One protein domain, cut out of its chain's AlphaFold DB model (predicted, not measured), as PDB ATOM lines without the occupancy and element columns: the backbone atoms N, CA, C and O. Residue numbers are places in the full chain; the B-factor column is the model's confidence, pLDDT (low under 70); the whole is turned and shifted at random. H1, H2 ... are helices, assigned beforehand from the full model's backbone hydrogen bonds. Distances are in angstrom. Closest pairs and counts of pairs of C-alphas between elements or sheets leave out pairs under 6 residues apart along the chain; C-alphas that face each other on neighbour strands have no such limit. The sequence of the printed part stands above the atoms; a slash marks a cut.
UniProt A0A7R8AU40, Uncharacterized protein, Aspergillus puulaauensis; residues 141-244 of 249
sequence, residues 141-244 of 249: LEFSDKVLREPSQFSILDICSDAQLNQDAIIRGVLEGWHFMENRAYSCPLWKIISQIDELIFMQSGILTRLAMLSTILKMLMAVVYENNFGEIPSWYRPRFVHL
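What this domain is: This is residues 141 to 244 of the 249 residues of an uncharacterized protein of Aspergillus puulaauensis (UniProt A0A7R8AU40). The long helix H5 runs through the core, with H2 and H4 packed slantwise on it. Short H3 sits at one end of H2, H1 lies loosely beside H4, and a long link leads to short H6, far from the core. The printed part has 104 residues, 63 of them in six named helices in order H1 to H6, with no named strand; its class is all helix, and it is compact, with a radius of gyration of the C-alphas of 13.4 A and spans of 38 by 31 by 28 A.

How they stand to each other: H5, residues 207 to 225, and H4, residues 189 to 202, touch as a helical hairpin at a steep tilt of 40 degrees, closest at C-alphas 202 and 210, 6.0 A. With residues 207 to 215 alone, H5 touches H2, residues 163 to 175, closest at C-alphas 211 and 170, 6.7 A. H2, H4 and H5 form a bundle, three helices together. H3, residues 179 to 182, touches H2, closest at C-alphas 181 and 173, 6.7 A. In H2, H4 and H5 every O i to N i+4 pair is within hydrogen-bond range.

Where its parts are: H5 is 26.8 A long. H1, residues 141 to 149, begins at C-alpha (120.006, 136.967, 173.954); H6, residues 241 to 244, ends at (132.136, 147.813, 182.168).

The domain as a whole: The printed part has no cut. Links H1 to H2 and H5 to H6 are long. H6 has mean pLDDT 54.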
ATOM      1  N   LEU A 141     118.768 136.234 174.184       70.06
ATOM      2  CA  LEU A 141     120.006 136.967 173.954       70.06
ATOM      3  C   LEU A 141     119.781 138.226 173.108       70.06
ATOM      4  O   LEU A 141     120.162 139.314 173.533       70.06
ATOM      5  N   GLU A 142     119.107 138.103 171.964       74.94
ATOM      6  CA  GLU A 142     118.793 139.265 171.130       74.94
ATOM      7  C   GLU A 142     117.932 140.270 171.908       74.94
ATOM      8  O   GLU A 142     118.190 141.472 171.850       74.94
ATOM      9  N   PHE A 143     116.988 139.782 172.724       74.44
ATOM     10  CA  PHE A 143     116.200 140.628 173.622       74.44
ATOM     11  C   PHE A 143     117.038 141.382 174.624       74.44
ATOM     12  O   PHE A 143     116.877 142.596 174.756       74.44
ATOM     13  N   SER A 144     117.953 140.692 175.299       71.12
ATOM     14  CA  SER A 144     118.850 141.359 176.229       71.12
ATOM     15  C   SER A 144     119.707 142.414 175.534       71.12
ATOM     16  O   SER A 144     119.839 143.510 176.069       71.12
ATOM     17  N   ASP A 145     120.207 142.152 174.325       73.88
ATOM     18  CA  ASP A 145     121.028 143.117 173.591       73.88
ATOM     19  C   ASP A 145     120.225 144.356 173.186       73.88
ATOM     20  O   ASP A 145     120.699 145.481 173.358       73.88
ATOM     21  N   LYS A 146     118.987 144.184 172.714       73.69
ATOM     22  CA  LYS A 146     118.093 145.304 172.393       73.69
ATOM     23  C   LYS A 146     117.742 146.120 173.636       73.69
ATOM     24  O   LYS A 146     117.935 147.333 173.640       73.69
ATOM     25  N   VAL A 147     117.300 145.458 174.703       70.31
ATOM     26  CA  VAL A 147     116.907 146.095 175.970       70.31
ATOM     27  C   VAL A 147     118.065 146.811 176.652       70.31
ATOM     28  O   VAL A 147     117.836 147.807 177.326       70.31
ATOM     29  N   LEU A 148     119.297 146.320 176.514       67.56
ATOM     30  CA  LEU A 148     120.473 146.937 177.129       67.56
ATOM     31  C   LEU A 148     121.120 148.007 176.238       67.56
ATOM     32  O   LEU A 148     121.778 148.901 176.765       67.56
ATOM     33  N   ARG A 149     120.913 147.968 174.914       67.38
ATOM     34  CA  ARG A 149     121.428 148.973 173.965       67.38
ATOM     35  C   ARG A 149     120.485 150.168 173.770       67.38
ATOM     36  O   ARG A 149     120.960 151.270 173.497       67.38
ATOM     37  N   GLU A 150     119.171 149.990 173.898       65.12
ATOM     38  CA  GLU A 150     118.200 151.099 173.838       65.12
ATOM     39  C   GLU A 150     118.428 152.177 174.927       65.12
ATOM     40  O   GLU A 150     118.443 153.358 174.583       65.12
ATOM     41  N   PRO A 151     118.714 151.837 176.202       58.91
ATOM     42  CA  PRO A 151     118.935 152.804 177.276       58.91
ATOM     43  C   PRO A 151     120.087 153.772 177.029       58.91
ATOM     44  O   PRO A 151     119.974 154.947 177.363       58.91
ATOM     45  N   SER A 152     121.174 153.304 176.405       59.50
ATOM     46  CA  SER A 152     122.326 154.149 176.055       59.50
ATOM     47  C   SER A 152     122.034 155.188 174.967       59.50
ATOM     48  O   SER A 152     122.863 156.058 174.721       59.50
ATOM     49  N   GLN A 153     120.876 155.100 174.305       64.56
ATOM     50  CA  GLN A 153     120.459 156.031 173.255       64.56
ATOM     51  C   GLN A 153     119.460 157.078 173.756       64.56
ATOM     52  O   GLN A 153     119.119 157.994 173.007       64.56
ATOM     53  N   PHE A 154     118.968 156.962 174.994       71.44
ATOM     54  CA  PHE A 154     118.029 157.940 175.527       71.44
ATOM     55  C   PHE A 154     118.745 159.209 175.969       71.44
ATOM     56  O   PHE A 154     119.730 159.173 176.706       71.44
ATOM     57  N   SER A 155     118.195 160.350 175.554       70.44
ATOM     58  CA  SER A 155     118.564 161.634 176.130       70.44
ATOM     59  C   SER A 155     118.116 161.671 177.588       70.44
ATOM     60  O   SER A 155     116.978 161.329 177.907       70.44
ATOM     61  N   ILE A 156     118.992 162.149 178.472       71.94
ATOM     62  CA  ILE A 156     118.697 162.358 179.899       71.94
ATOM     63  C   ILE A 156     117.440 163.233 180.091       71.94
ATOM     64  O   ILE A 156     116.731 163.089 181.085       71.94
ATOM     65  N   LEU A 157     117.145 164.112 179.125       69.69
ATOM     66  CA  LEU A 157     115.992 165.017 179.137       69.69
ATOM     67  C   LEU A 157     114.649 164.318 178.874       69.69
ATOM     68  O   LEU A 157     113.612 164.835 179.280       69.69
ATOM     69  N   ASP A 158     114.662 163.149 178.231       74.62
ATOM     70  CA  ASP A 158     113.445 162.404 177.887       74.62
ATOM     71  C   ASP A 158     113.048 161.397 178.978       74.62
ATOM     72  O   ASP A 158     112.012 160.731 178.883       74.62
ATOM     73  N   ILE A 159     113.867 161.271 180.027       82.81
ATOM     74  CA  ILE A 159     113.704 160.282 181.089       82.81
ATOM     75  C   ILE A 159     113.016 160.895 182.306       82.81
ATOM     76  O   ILE A 159     113.381 161.958 182.804       82.81
ATOM     77  N   CYS A 160     112.034 160.170 182.837       83.69
ATOM     78  CA  CYS A 160     111.330 160.554 184.047       83.69
ATOM     79  C   CYS A 160     112.214 160.295 185.278       83.69
ATOM     80  O   CYS A 160     112.394 159.151 185.697       83.69
ATOM     81  N   SER A 161     112.757 161.359 185.876       83.00
ATOM     82  CA  SER A 161     113.552 161.273 187.114       83.00
ATOM     83  C   SER A 161     112.709 161.191 188.389       83.00
ATOM     84  O   SER A 161     113.244 160.919 189.462       83.00
ATOM     85  N   ASP A 162     111.403 161.432 188.297       87.44
ATOM     86  CA  ASP A 162     110.516 161.453 189.457       87.44
ATOM     87  C   ASP A 162     110.294 160.032 189.998       87.44
ATOM     88  O   ASP A 162     109.685 159.168 189.360       87.44
ATOM     89  N   ALA A 163     110.798 159.789 191.209       86.75
ATOM     90  CA  ALA A 163     110.695 158.502 191.880       86.75
ATOM     91  C   ALA A 163     109.243 158.088 192.168       86.75
ATOM     92  O   ALA A 163     108.934 156.897 192.106       86.75
ATOM     93  N   GLN A 164     108.353 159.037 192.465       90.38
ATOM     94  CA  GLN A 164     106.957 158.751 192.772       90.38
ATOM     95  C   GLN A 164     106.189 158.389 191.502       90.38
ATOM     96  O   GLN A 164     105.477 157.386 191.502       90.38
ATOM     97  N   LEU A 165     106.393 159.135 190.410       90.38
ATOM     98  CA  LEU A 165     105.813 158.797 189.105       90.38
ATOM     99  C   LEU A 165     106.310 157.442 188.603       90.38
ATOM    100  O   LEU A 165     105.520 156.641 188.112       90.38
ATOM    101  N   ASN A 166     107.598 157.152 188.778       91.25
ATOM    102  CA  ASN A 166     108.170 155.860 188.422       91.25
ATOM    103  C   ASN A 166     107.549 154.712 189.229       91.25
ATOM    104  O   ASN A 166     107.179 153.693 188.652       91.25
ATOM    105  N   GLN A 167     107.392 154.861 190.547       93.06
ATOM    106  CA  GLN A 167     106.751 153.835 191.379       93.06
ATOM    107  C   GLN A 167     105.296 153.597 190.980       93.06
ATOM    108  O   GLN A 167     104.874 152.455 190.816       93.06
ATOM    109  N   ASP A 168     104.537 154.670 190.806       93.50
ATOM    110  CA  ASP A 168     103.132 154.611 190.426       93.50
ATOM    111  C   ASP A 168     102.943 154.029 189.010       93.50
ATOM    112  O   ASP A 168     102.043 153.212 188.802       93.50
ATOM    113  N   ALA A 169     103.847 154.329 188.071       92.38
ATOM    114  CA  ALA A 169     103.894 153.692 186.758       92.38
ATOM    115  C   ALA A 169     104.097 152.171 186.855       92.38
ATOM    116  O   ALA A 169     103.367 151.426 186.205       92.38
ATOM    117  N   ILE A 170     105.031 151.699 187.694       94.69
ATOM    118  CA  ILE A 170     105.238 150.259 187.929       94.69
ATOM    119  C   ILE A 170     103.992 149.617 188.543       94.69
ATOM    120  O   ILE A 170     103.554 148.559 188.091       94.69
ATOM    121  N   ILE A 171     103.418 150.244 189.573       95.44
ATOM    122  CA  ILE A 171     102.255 149.703 190.284       95.44
ATOM    123  C   ILE A 171     101.070 149.567 189.331       95.44
ATOM    124  O   ILE A 171     100.492 148.484 189.236       95.44
ATOM    125  N   ARG A 172     100.740 150.624 188.580       94.19
ATOM    126  CA  ARG A 172      99.642 150.577 187.609       94.19
ATOM    127  C   ARG A 172      99.940 149.634 186.451       94.19
ATOM    128  O   ARG A 172      99.083 148.829 186.115       94.19
ATOM    129  N   GLY A 173     101.155 149.640 185.906       93.56
ATOM    130  CA  GLY A 173     101.545 148.710 184.842       93.56
ATOM    131  C   GLY A 173     101.370 147.240 185.241       93.56
ATOM    132  O   GLY A 173     100.863 146.439 184.460       93.56
ATOM    133  N   VAL A 174     101.699 146.886 186.489       95.44
ATOM    134  CA  VAL A 174     101.560 145.510 186.995       95.44
ATOM    135  C   VAL A 174     100.116 145.144 187.350       95.44
ATOM    136  O   VAL A 174      99.711 144.008 187.085       95.44
ATOM    137  N   LEU A 175      99.363 146.058 187.975       94.69
ATOM    138  CA  LEU A 175      98.010 145.794 188.486       94.69
ATOM    139  C   LEU A 175      96.910 146.004 187.441       94.69
ATOM    140  O   LEU A 175      95.983 145.204 187.366       94.69
ATOM    141  N   GLU A 176      97.005 147.076 186.662       92.75
ATOM    142  CA  GLU A 176      96.013 147.492 185.662       92.75
ATOM    143  C   GLU A 176      96.419 147.063 184.242       92.75
ATOM    144  O   GLU A 176      95.570 146.967 183.357       92.75
ATOM    145  N   GLY A 177      97.704 146.760 184.033       91.44
ATOM    146  CA  GLY A 177      98.277 146.386 182.743       91.44
ATOM    147  C   GLY A 177      99.010 147.543 182.057       91.44
ATOM    148  O   GLY A 177      98.657 148.716 182.194       91.44
ATOM    149  N   TRP A 178     100.042 147.216 181.276       91.94
ATOM    150  CA  TRP A 178     100.910 148.212 180.637       91.94
ATOM    151  C   TRP A 178     100.237 149.014 179.524       91.94
ATOM    152  O   TRP A 178     100.572 150.183 179.338       91.94
ATOM    153  N   HIS A 179      99.225 148.455 178.857       88.69
ATOM    154  CA  HIS A 179      98.457 149.156 177.820       88.69
ATOM    155  C   HIS A 179      97.787 150.444 178.331       88.69
ATOM    156  O   HIS A 179      97.588 151.392 177.573       88.69
ATOM    157  N   PHE A 180      97.469 150.529 179.629       81.69
ATOM    158  CA  PHE A 180      96.899 151.743 180.219       81.69
ATOM    159  C   PHE A 180      97.902 152.910 180.260       81.69
ATOM    160  O   PHE A 180      97.517 154.079 180.191       81.69
ATOM    161  N   MET A 181      99.197 152.600 180.343       80.75
ATOM    162  CA  MET A 181     100.270 153.594 180.367       80.75
ATOM    163  C   MET A 181     100.608 154.116 178.965       80.75
ATOM    164  O   MET A 181     101.035 155.261 178.836       80.75
ATOM    165  N   GLU A 182     100.382 153.315 177.921       75.81
ATOM    166  CA  GLU A 182     100.622 153.697 176.520       75.81
ATOM    167  C   GLU A 182      99.650 154.777 176.029       75.81
ATOM    168  O   GLU A 182     100.021 155.622 175.221       75.81
ATOM    169  N   ASN A 183      98.432 154.807 176.575       73.00
ATOM    170  CA  ASN A 183      97.392 155.767 176.196       73.00
ATOM    171  C   ASN A 183      97.553 157.157 176.843       73.00
ATOM    172  O   ASN A 183      96.685 158.019 176.686       73.00
ATOM    173  N   ARG A 184      98.629 157.397 177.604       77.44
ATOM    174  CA  ARG A 184      98.884 158.698 178.239       77.44
ATOM    175  C   ARG A 184      99.585 159.657 177.280       77.44
ATOM    176  O   ARG A 184     100.420 159.257 176.481       77.44
ATOM    177  N   ALA A 185      99.296 160.950 177.437       73.75
ATOM    178  CA  ALA A 185      99.895 162.028 176.639       73.75
ATOM    179  C   ALA A 185     101.434 162.070 176.710       73.75
ATOM    180  O   ALA A 185     102.083 162.581 175.803       73.75
ATOM    181  N   TYR A 186     102.012 161.524 177.781       79.31
ATOM    182  CA  TYR A 186     103.443 161.321 177.927       79.31
ATOM    183  C   TYR A 186     103.695 159.946 178.553       79.31
ATOM    184  O   TYR A 186     103.108 159.612 179.586       79.31
ATOM    185  N   SER A 187     104.584 159.172 177.931       80.94
ATOM    186  CA  SER A 187     105.076 157.898 178.448       80.94
ATOM    187  C   SER A 187     106.598 157.917 178.425       80.94
ATOM    188  O   SER A 187     107.206 158.189 177.388       80.94
ATOM    189  N   CYS A 188     107.218 157.663 179.579       87.81
ATOM    190  CA  CYS A 188     108.668 157.619 179.679       87.81
ATOM    191  C   CYS A 188     109.214 156.434 178.857       87.81
ATOM    192  O   CYS A 188     108.718 155.313 179.022       87.81
ATOM    193  N   PRO A 189     110.272 156.619 178.043       87.25
ATOM    194  CA  PRO A 189     110.878 155.533 177.271       87.25
ATOM    195  C   PRO A 189     111.290 154.325 178.124       87.25
ATOM    196  O   PRO A 189     111.139 153.181 177.699       87.25
ATOM    197  N   LEU A 190     111.730 154.555 179.367       88.44
ATOM    198  CA  LEU A 190     112.073 153.472 180.290       88.44
ATOM    199  C   LEU A 190     110.867 152.609 180.665       88.44
ATOM    200  O   LEU A 190     111.015 151.399 180.805       88.44
ATOM    201  N   TRP A 191     109.668 153.180 180.785       91.56
ATOM    202  CA  TRP A 191     108.466 152.398 181.089       91.56
ATOM    203  C   TRP A 191     108.102 151.462 179.939       91.56
ATOM    204  O   TRP A 191     107.632 150.359 180.192       91.56
ATOM    205  N   LYS A 192     108.395 151.856 178.694       89.38
ATOM    206  CA  LYS A 192     108.230 150.996 177.515       89.38
ATOM    207  C   LYS A 192     109.206 149.817 177.508       89.38
ATOM    208  O   LYS A 192     108.859 148.731 177.057       89.38
ATOM    209  N   ILE A 193     110.427 150.008 178.008       89.06
ATOM    210  CA  ILE A 193     111.364 148.893 178.198       89.06
ATOM    211  C   ILE A 193     110.865 147.975 179.315       89.06
ATOM    212  O   ILE A 193     110.855 146.755 179.168       89.06
ATOM    213  N   ILE A 194     110.422 148.556 180.430       92.81
ATOM    214  CA  ILE A 194     109.910 147.789 181.565       92.81
ATOM    215  C   ILE A 194     108.668 146.974 181.187       92.81
ATOM    216  O   ILE A 194     108.583 145.819 181.600       92.81
ATOM    217  N   SER A 195     107.745 147.521 180.390       92.31
ATOM    218  CA  SER A 195     106.562 146.781 179.936       92.31
ATOM    219  C   SER A 195     106.945 145.555 179.112       92.31
ATOM    220  O   SER A 195     106.464 144.461 179.389       92.31
ATOM    221  N   GLN A 196     107.896 145.699 178.182       90.31
ATOM    222  CA  GLN A 196     108.410 144.576 177.392       90.31
ATOM    223  C   GLN A 196     109.048 143.501 178.276       90.31
ATOM    224  O   GLN A 196     108.806 142.311 178.088       90.31
ATOM    225  N   ILE A 197     109.858 143.907 179.255       91.00
ATOM    226  CA  ILE A 197     110.488 142.980 180.201       91.00
ATOM    227  C   ILE A 197     109.432 142.219 181.004       91.00
ATOM    228  O   ILE A 197     109.565 141.012 181.206       91.00
ATOM    229  N   ASP A 198     108.398 142.900 181.481       93.44
ATOM    230  CA  ASP A 198     107.348 142.262 182.262       93.44
ATOM    231  C   ASP A 198     106.543 141.263 181.426       93.44
ATOM    232  O   ASP A 198     106.398 140.113 181.835       93.44
ATOM    233  N   GLU A 199     106.100 141.660 180.232       90.88
ATOM    234  CA  GLU A 199     105.332 140.800 179.323       90.88
ATOM    235  C   GLU A 199     106.121 139.563 178.875       90.88
ATOM    236  O   GLU A 199     105.550 138.479 178.753       90.88
ATOM    237  N   LEU A 200     107.436 139.690 178.678       87.31
ATOM    238  CA  LEU A 200     108.269 138.596 178.174       87.31
ATOM    239  C   LEU A 200     108.846 137.702 179.276       87.31
ATOM    240  O   LEU A 200     108.988 136.498 179.073       87.31
ATOM    241  N   ILE A 201     109.210 138.269 180.430       88.75
ATOM    242  CA  ILE A 201     109.966 137.551 181.469       88.75
ATOM    243  C   ILE A 201     109.112 137.281 182.707       88.75
ATOM    244  O   ILE A 201     109.170 136.184 183.268       88.75
ATOM    245  N   PHE A 202     108.331 138.260 183.163       91.62
ATOM    246  CA  PHE A 202     107.683 138.198 184.475       91.62
ATOM    247  C   PHE A 202     106.168 137.986 184.433       91.62
ATOM    248  O   PHE A 202     105.567 137.846 185.496       91.62
ATOM    249  N   MET A 203     105.559 137.850 183.254       88.00
ATOM    250  CA  MET A 203     104.108 137.695 183.081       88.00
ATOM    251  C   MET A 203     103.512 136.555 183.923       88.00
ATOM    252  O   MET A 203     102.411 136.673 184.450       88.00
ATOM    253  N   GLN A 204     104.259 135.460 184.095       89.19
ATOM    254  CA  GLN A 204     103.834 134.285 184.871       89.19
ATOM    255  C   GLN A 204     104.208 134.365 186.363       89.19
ATOM    256  O   GLN A 204     103.906 133.458 187.138       89.19
ATOM    257  N   SER A 205     104.897 135.427 186.784       93.12
ATOM    258  CA  SER A 205     105.321 135.628 188.169       93.12
ATOM    259  C   SER A 205     104.217 136.274 189.009       93.12
ATOM    260  O   SER A 205     103.380 137.025 188.515       93.12
ATOM    261  N   GLY A 206     104.243 136.031 190.322       95.38
ATOM    262  CA  GLY A 206     103.333 136.700 191.255       95.38
ATOM    263  C   GLY A 206     103.530 138.223 191.285       95.38
ATOM    264  O   GLY A 206     104.634 138.720 191.059       95.38
ATOM    265  N   ILE A 207     102.466 138.958 191.630       95.88
ATOM    266  CA  ILE A 207     102.425 140.435 191.649       95.88
ATOM    267  C   ILE A 207     103.591 141.031 192.444       95.88
ATOM    268  O   ILE A 207     104.283 141.918 191.956       95.88
ATOM    269  N   LEU A 208     103.854 140.521 193.651       95.88
ATOM    270  CA  LEU A 208     104.932 141.032 194.501       95.88
ATOM    271  C   LEU A 208     106.312 140.874 193.845       95.88
ATOM    272  O   LEU A 208     107.130 141.790 193.895       95.88
ATOM    273  N   THR A 209     106.554 139.730 193.200       94.75
ATOM    274  CA  THR A 209     107.797 139.468 192.468       94.75
ATOM    275  C   THR A 209     107.935 140.419 191.287       94.75
ATOM    276  O   THR A 209     108.999 141.009 191.126       94.75
ATOM    277  N   ARG A 210     106.863 140.621 190.508       95.94
ATOM    278  CA  ARG A 210     106.834 141.586 189.397       95.94
ATOM    279  C   ARG A 210     107.193 142.986 189.893       95.94
ATOM    280  O   ARG A 210     108.176 143.556 189.433       95.94
ATOM    281  N   LEU A 211     106.495 143.493 190.909       96.56
ATOM    282  CA  LEU A 211     106.761 144.817 191.483       96.56
ATOM    283  C   LEU A 211     108.216 144.965 191.948       96.56
ATOM    284  O   LEU A 211     108.873 145.947 191.602       96.56
ATOM    285  N   ALA A 212     108.739 143.994 192.700       94.62
ATOM    286  CA  ALA A 212     110.101 144.051 193.224       94.62
ATOM    287  C   ALA A 212     111.157 143.999 192.108       94.62
ATOM    288  O   ALA A 212     112.091 144.806 192.098       94.62
ATOM    289  N   MET A 213     111.005 143.074 191.158       94.31
ATOM    290  CA  MET A 213     111.956 142.884 190.064       94.31
ATOM    291  C   MET A 213     111.955 144.080 189.117       94.31
ATOM    292  O   MET A 213     113.017 144.650 188.876       94.31
ATOM    293  N   LEU A 214     110.786 144.523 188.652       94.81
ATOM    294  CA  LEU A 214     110.679 145.655 187.729       94.81
ATOM    295  C   LEU A 214     111.137 146.965 188.374       94.81
ATOM    296  O   LEU A 214     111.846 147.735 187.734       94.81
ATOM    297  N   SER A 215     110.832 147.191 189.657       93.81
ATOM    298  CA  SER A 215     111.357 148.357 190.386       93.81
ATOM    299  C   SER A 215     112.885 148.343 190.460       93.81
ATOM    300  O   SER A 215     113.529 149.384 190.342       93.81
ATOM    301  N   THR A 216     113.482 147.165 190.652       91.56
ATOM    302  CA  THR A 216     114.942 147.014 190.720       91.56
ATOM    303  C   THR A 216     115.584 147.215 189.344       91.56
ATOM    304  O   THR A 216     116.596 147.906 189.236       91.56
ATOM    305  N   ILE A 217     114.967 146.677 188.288       91.19
ATOM    306  CA  ILE A 217     115.400 146.859 186.896       91.19
ATOM    307  C   ILE A 217     115.321 148.335 186.506       91.19
ATOM    308  O   ILE A 217     116.296 148.871 185.991       91.19
ATOM    309  N   LEU A 218     114.212 149.018 186.806       91.00
ATOM    310  CA  LEU A 218     114.048 150.440 186.505       91.00
ATOM    311  C   LEU A 218     115.133 151.278 187.187       91.00
ATOM    312  O   LEU A 218     115.758 152.111 186.536       91.00
ATOM    313  N   LYS A 219     115.428 151.012 188.465       88.06
ATOM    314  CA  LYS A 219     116.533 151.672 189.177       88.06
ATOM    315  C   LYS A 219     117.884 151.427 188.513       88.06
ATOM    316  O   LYS A 219     118.681 152.351 188.417       88.06
ATOM    317  N   MET A 220     118.144 150.210 188.038       87.00
ATOM    318  CA  MET A 220     119.370 149.896 187.299       87.00
ATOM    319  C   MET A 220     119.458 150.646 185.976       87.00
ATOM    320  O   MET A 220     120.506 151.217 185.697       87.00
ATOM    321  N   LEU A 221     118.380 150.688 185.194       85.19
ATOM    322  CA  LEU A 221     118.344 151.445 183.943       85.19
ATOM    323  C   LEU A 221     118.584 152.936 184.196       85.19
ATOM    324  O   LEU A 221     119.414 153.544 183.529       85.19
ATOM    325  N   MET A 222     117.946 153.499 185.222       85.19
ATOM    326  CA  MET A 222     118.191 154.874 185.661       85.19
ATOM    327  C   MET A 222     119.658 155.097 186.045       85.19
ATOM    328  O   MET A 222     120.271 156.049 185.582       85.19
ATOM    329  N   ALA A 223     120.258 154.209 186.841       82.94
ATOM    330  CA  ALA A 223     121.662 154.335 187.233       82.94
ATOM    331  C   ALA A 223     122.627 154.250 186.040       82.94
ATOM    332  O   ALA A 223     123.668 154.899 186.063       82.94
ATOM    333  N   VAL A 224     122.291 153.473 185.005       79.69
ATOM    334  CA  VAL A 224     123.072 153.411 183.761       79.69
ATOM    335  C   VAL A 224     122.986 154.731 182.993       79.69
ATOM    336  O   VAL A 224     124.003 155.184 182.481       79.69
ATOM    337  N   VAL A 225     121.813 155.369 182.945       80.00
ATOM    338  CA  VAL A 225     121.645 156.630 182.206       80.00
ATOM    339  C   VAL A 225     122.200 157.844 182.965       80.00
ATOM    340  O   VAL A 225     122.849 158.694 182.364       80.00
ATOM    341  N   TYR A 226     122.014 157.924 184.285       79.38
ATOM    342  CA  TYR A 226     122.484 159.042 185.122       79.38
ATOM    343  C   TYR A 226     123.910 158.836 185.675       79.38
ATOM    344  O   TYR A 226     124.179 159.142 186.834       79.38
ATOM    345  N   GLU A 227     124.828 158.305 184.864       66.94
ATOM    346  CA  GLU A 227     126.265 158.205 185.187       66.94
ATOM    347  C   GLU A 227     126.605 157.388 186.455       66.94
ATOM    348  O   GLU A 227     127.303 157.831 187.367       66.94
ATOM    349  N   ASN A 228     126.187 156.121 186.489       64.44
ATOM    350  CA  ASN A 228     126.677 155.104 187.429       64.44
ATOM    351  C   ASN A 228     126.373 155.355 188.917       64.44
ATOM    352  O   ASN A 228     127.091 154.851 189.793       64.44
ATOM    353  N   ASN A 229     125.281 156.050 189.248       69.44
ATOM    354  CA  ASN A 229     124.816 156.136 190.635       69.44
ATOM    355  C   ASN A 229     124.137 154.827 191.085       69.44
ATOM    356  O   ASN A 229     122.929 154.737 191.293       69.44
ATOM    357  N   PHE A 230     124.941 153.778 191.260       76.38
ATOM    358  CA  PHE A 230     124.479 152.478 191.743       76.38
ATOM    359  C   PHE A 230     124.276 152.434 193.266       76.38
ATOM    360  O   PHE A 230     124.067 151.350 193.817       76.38
ATOM    361  N   GLY A 231     124.360 153.570 193.970       73.00
ATOM    362  CA  GLY A 231     124.285 153.648 195.432       73.00
ATOM    363  C   GLY A 231     123.017 153.010 195.999       73.00
ATOM    364  O   GLY A 231     123.089 152.249 196.963       73.00
ATOM    365  N   GLU A 232     121.890 153.225 195.326       74.81
ATOM    366  CA  GLU A 232     120.566 152.735 195.730       74.81
ATOM    367  C   GLU A 232     120.263 151.299 195.282       74.81
ATOM    368  O   GLU A 232     119.231 150.727 195.645       74.81
ATOM    369  N   ILE A 233     121.154 150.700 194.490       81.38
ATOM    370  CA  ILE A 233     120.981 149.354 193.951       81.38
ATOM    371  C   ILE A 233     121.711 148.360 194.856       81.38
ATOM    372  O   ILE A 233     122.892 148.574 195.179       81.38
ATOM    373  N   PRO A 234     121.056 147.251 195.252       80.44
ATOM    374  CA  PRO A 234     121.698 146.207 196.036       80.44
ATOM    375  C   PRO A 234     122.990 145.716 195.378       80.44
ATOM    376  O   PRO A 234     123.055 145.538 194.165       80.44
ATOM    377  N   SER A 235     124.022 145.453 196.178       81.06
ATOM    378  CA  SER A 235     125.357 145.081 195.681       81.06
ATOM    379  C   SER A 235     125.363 143.855 194.760       81.06
ATOM    380  O   SER A 235     126.175 143.783 193.843       81.06
ATOM    381  N   TRP A 236     124.441 142.911 194.963       80.19
ATOM    382  CA  TRP A 236     124.278 141.717 194.128       80.19
ATOM    383  C   TRP A 236     123.639 141.991 192.761       80.19
ATOM    384  O   TRP A 236     123.707 141.125 191.892       80.19
ATOM    385  N   TYR A 237     123.046 143.170 192.567       77.44
ATOM    386  CA  TYR A 237     122.412 143.590 191.318       77.44
ATOM    387  C   TYR A 237     123.270 144.576 190.510       77.44
ATOM    388  O   TYR A 237     122.981 144.852 189.350       77.44
ATOM    389  N   ARG A 238     124.348 145.109 191.099       78.12
ATOM    390  CA  ARG A 238     125.258 146.022 190.397       78.12
ATOM    391  C   ARG A 238     126.038 145.280 189.303       78.12
ATOM    392  O   ARG A 238     126.483 144.150 189.548       78.12
ATOM    393  N   PRO A 239     126.280 145.908 188.135       72.44
ATOM    394  CA  PRO A 239     127.164 145.350 187.121       72.44
ATOM    395  C   PRO A 239     128.531 145.024 187.728       72.44
ATOM    396  O   PRO A 239     129.137 145.839 188.427       72.44
ATOM    397  N   ARG A 240     129.032 143.810 187.489       70.69
ATOM    398  CA  ARG A 240     130.387 143.449 187.916       70.69
ATOM    399  C   ARG A 240     131.385 144.151 186.998       70.69
ATOM    400  O   ARG A 240     131.202 144.144 185.787       70.69
ATOM    401  N   PHE A 241     132.459 144.686 187.578       55.16
ATOM    402  CA  PHE A 241     133.504 145.492 186.920       55.16
ATOM    403  C   PHE A 241     134.019 144.937 185.573       55.16
ATOM    404  O   PHE A 241     134.406 145.695 184.695       55.16
ATOM    405  N   VAL A 242     133.978 143.615 185.379       54.59
ATOM    406  CA  VAL A 242     134.363 142.938 184.127       54.59
ATOM    407  C   VAL A 242     133.448 143.223 182.927       54.59
ATOM    408  O   VAL A 242     133.900 143.071 181.800       54.59
ATOM    409  N   HIS A 243     132.198 143.653 183.131       53.12
ATOM    410  CA  HIS A 243     131.294 144.048 182.040       53.12
ATOM    411  C   HIS A 243     131.461 145.513 181.613       53.12
ATOM    412  O   HIS A 243     131.188 145.831 180.461       53.12
ATOM    413  N   LEU A 244     131.953 146.393 182.493       52.28
ATOM    414  CA  LEU A 244     132.136 147.813 182.168       52.28
ATOM    415  C   LEU A 244     133.290 148.051 181.178       52.28
ATOM    416  O   LEU A 244     133.249 149.015 180.430       52.28
TER     417      LEU A 244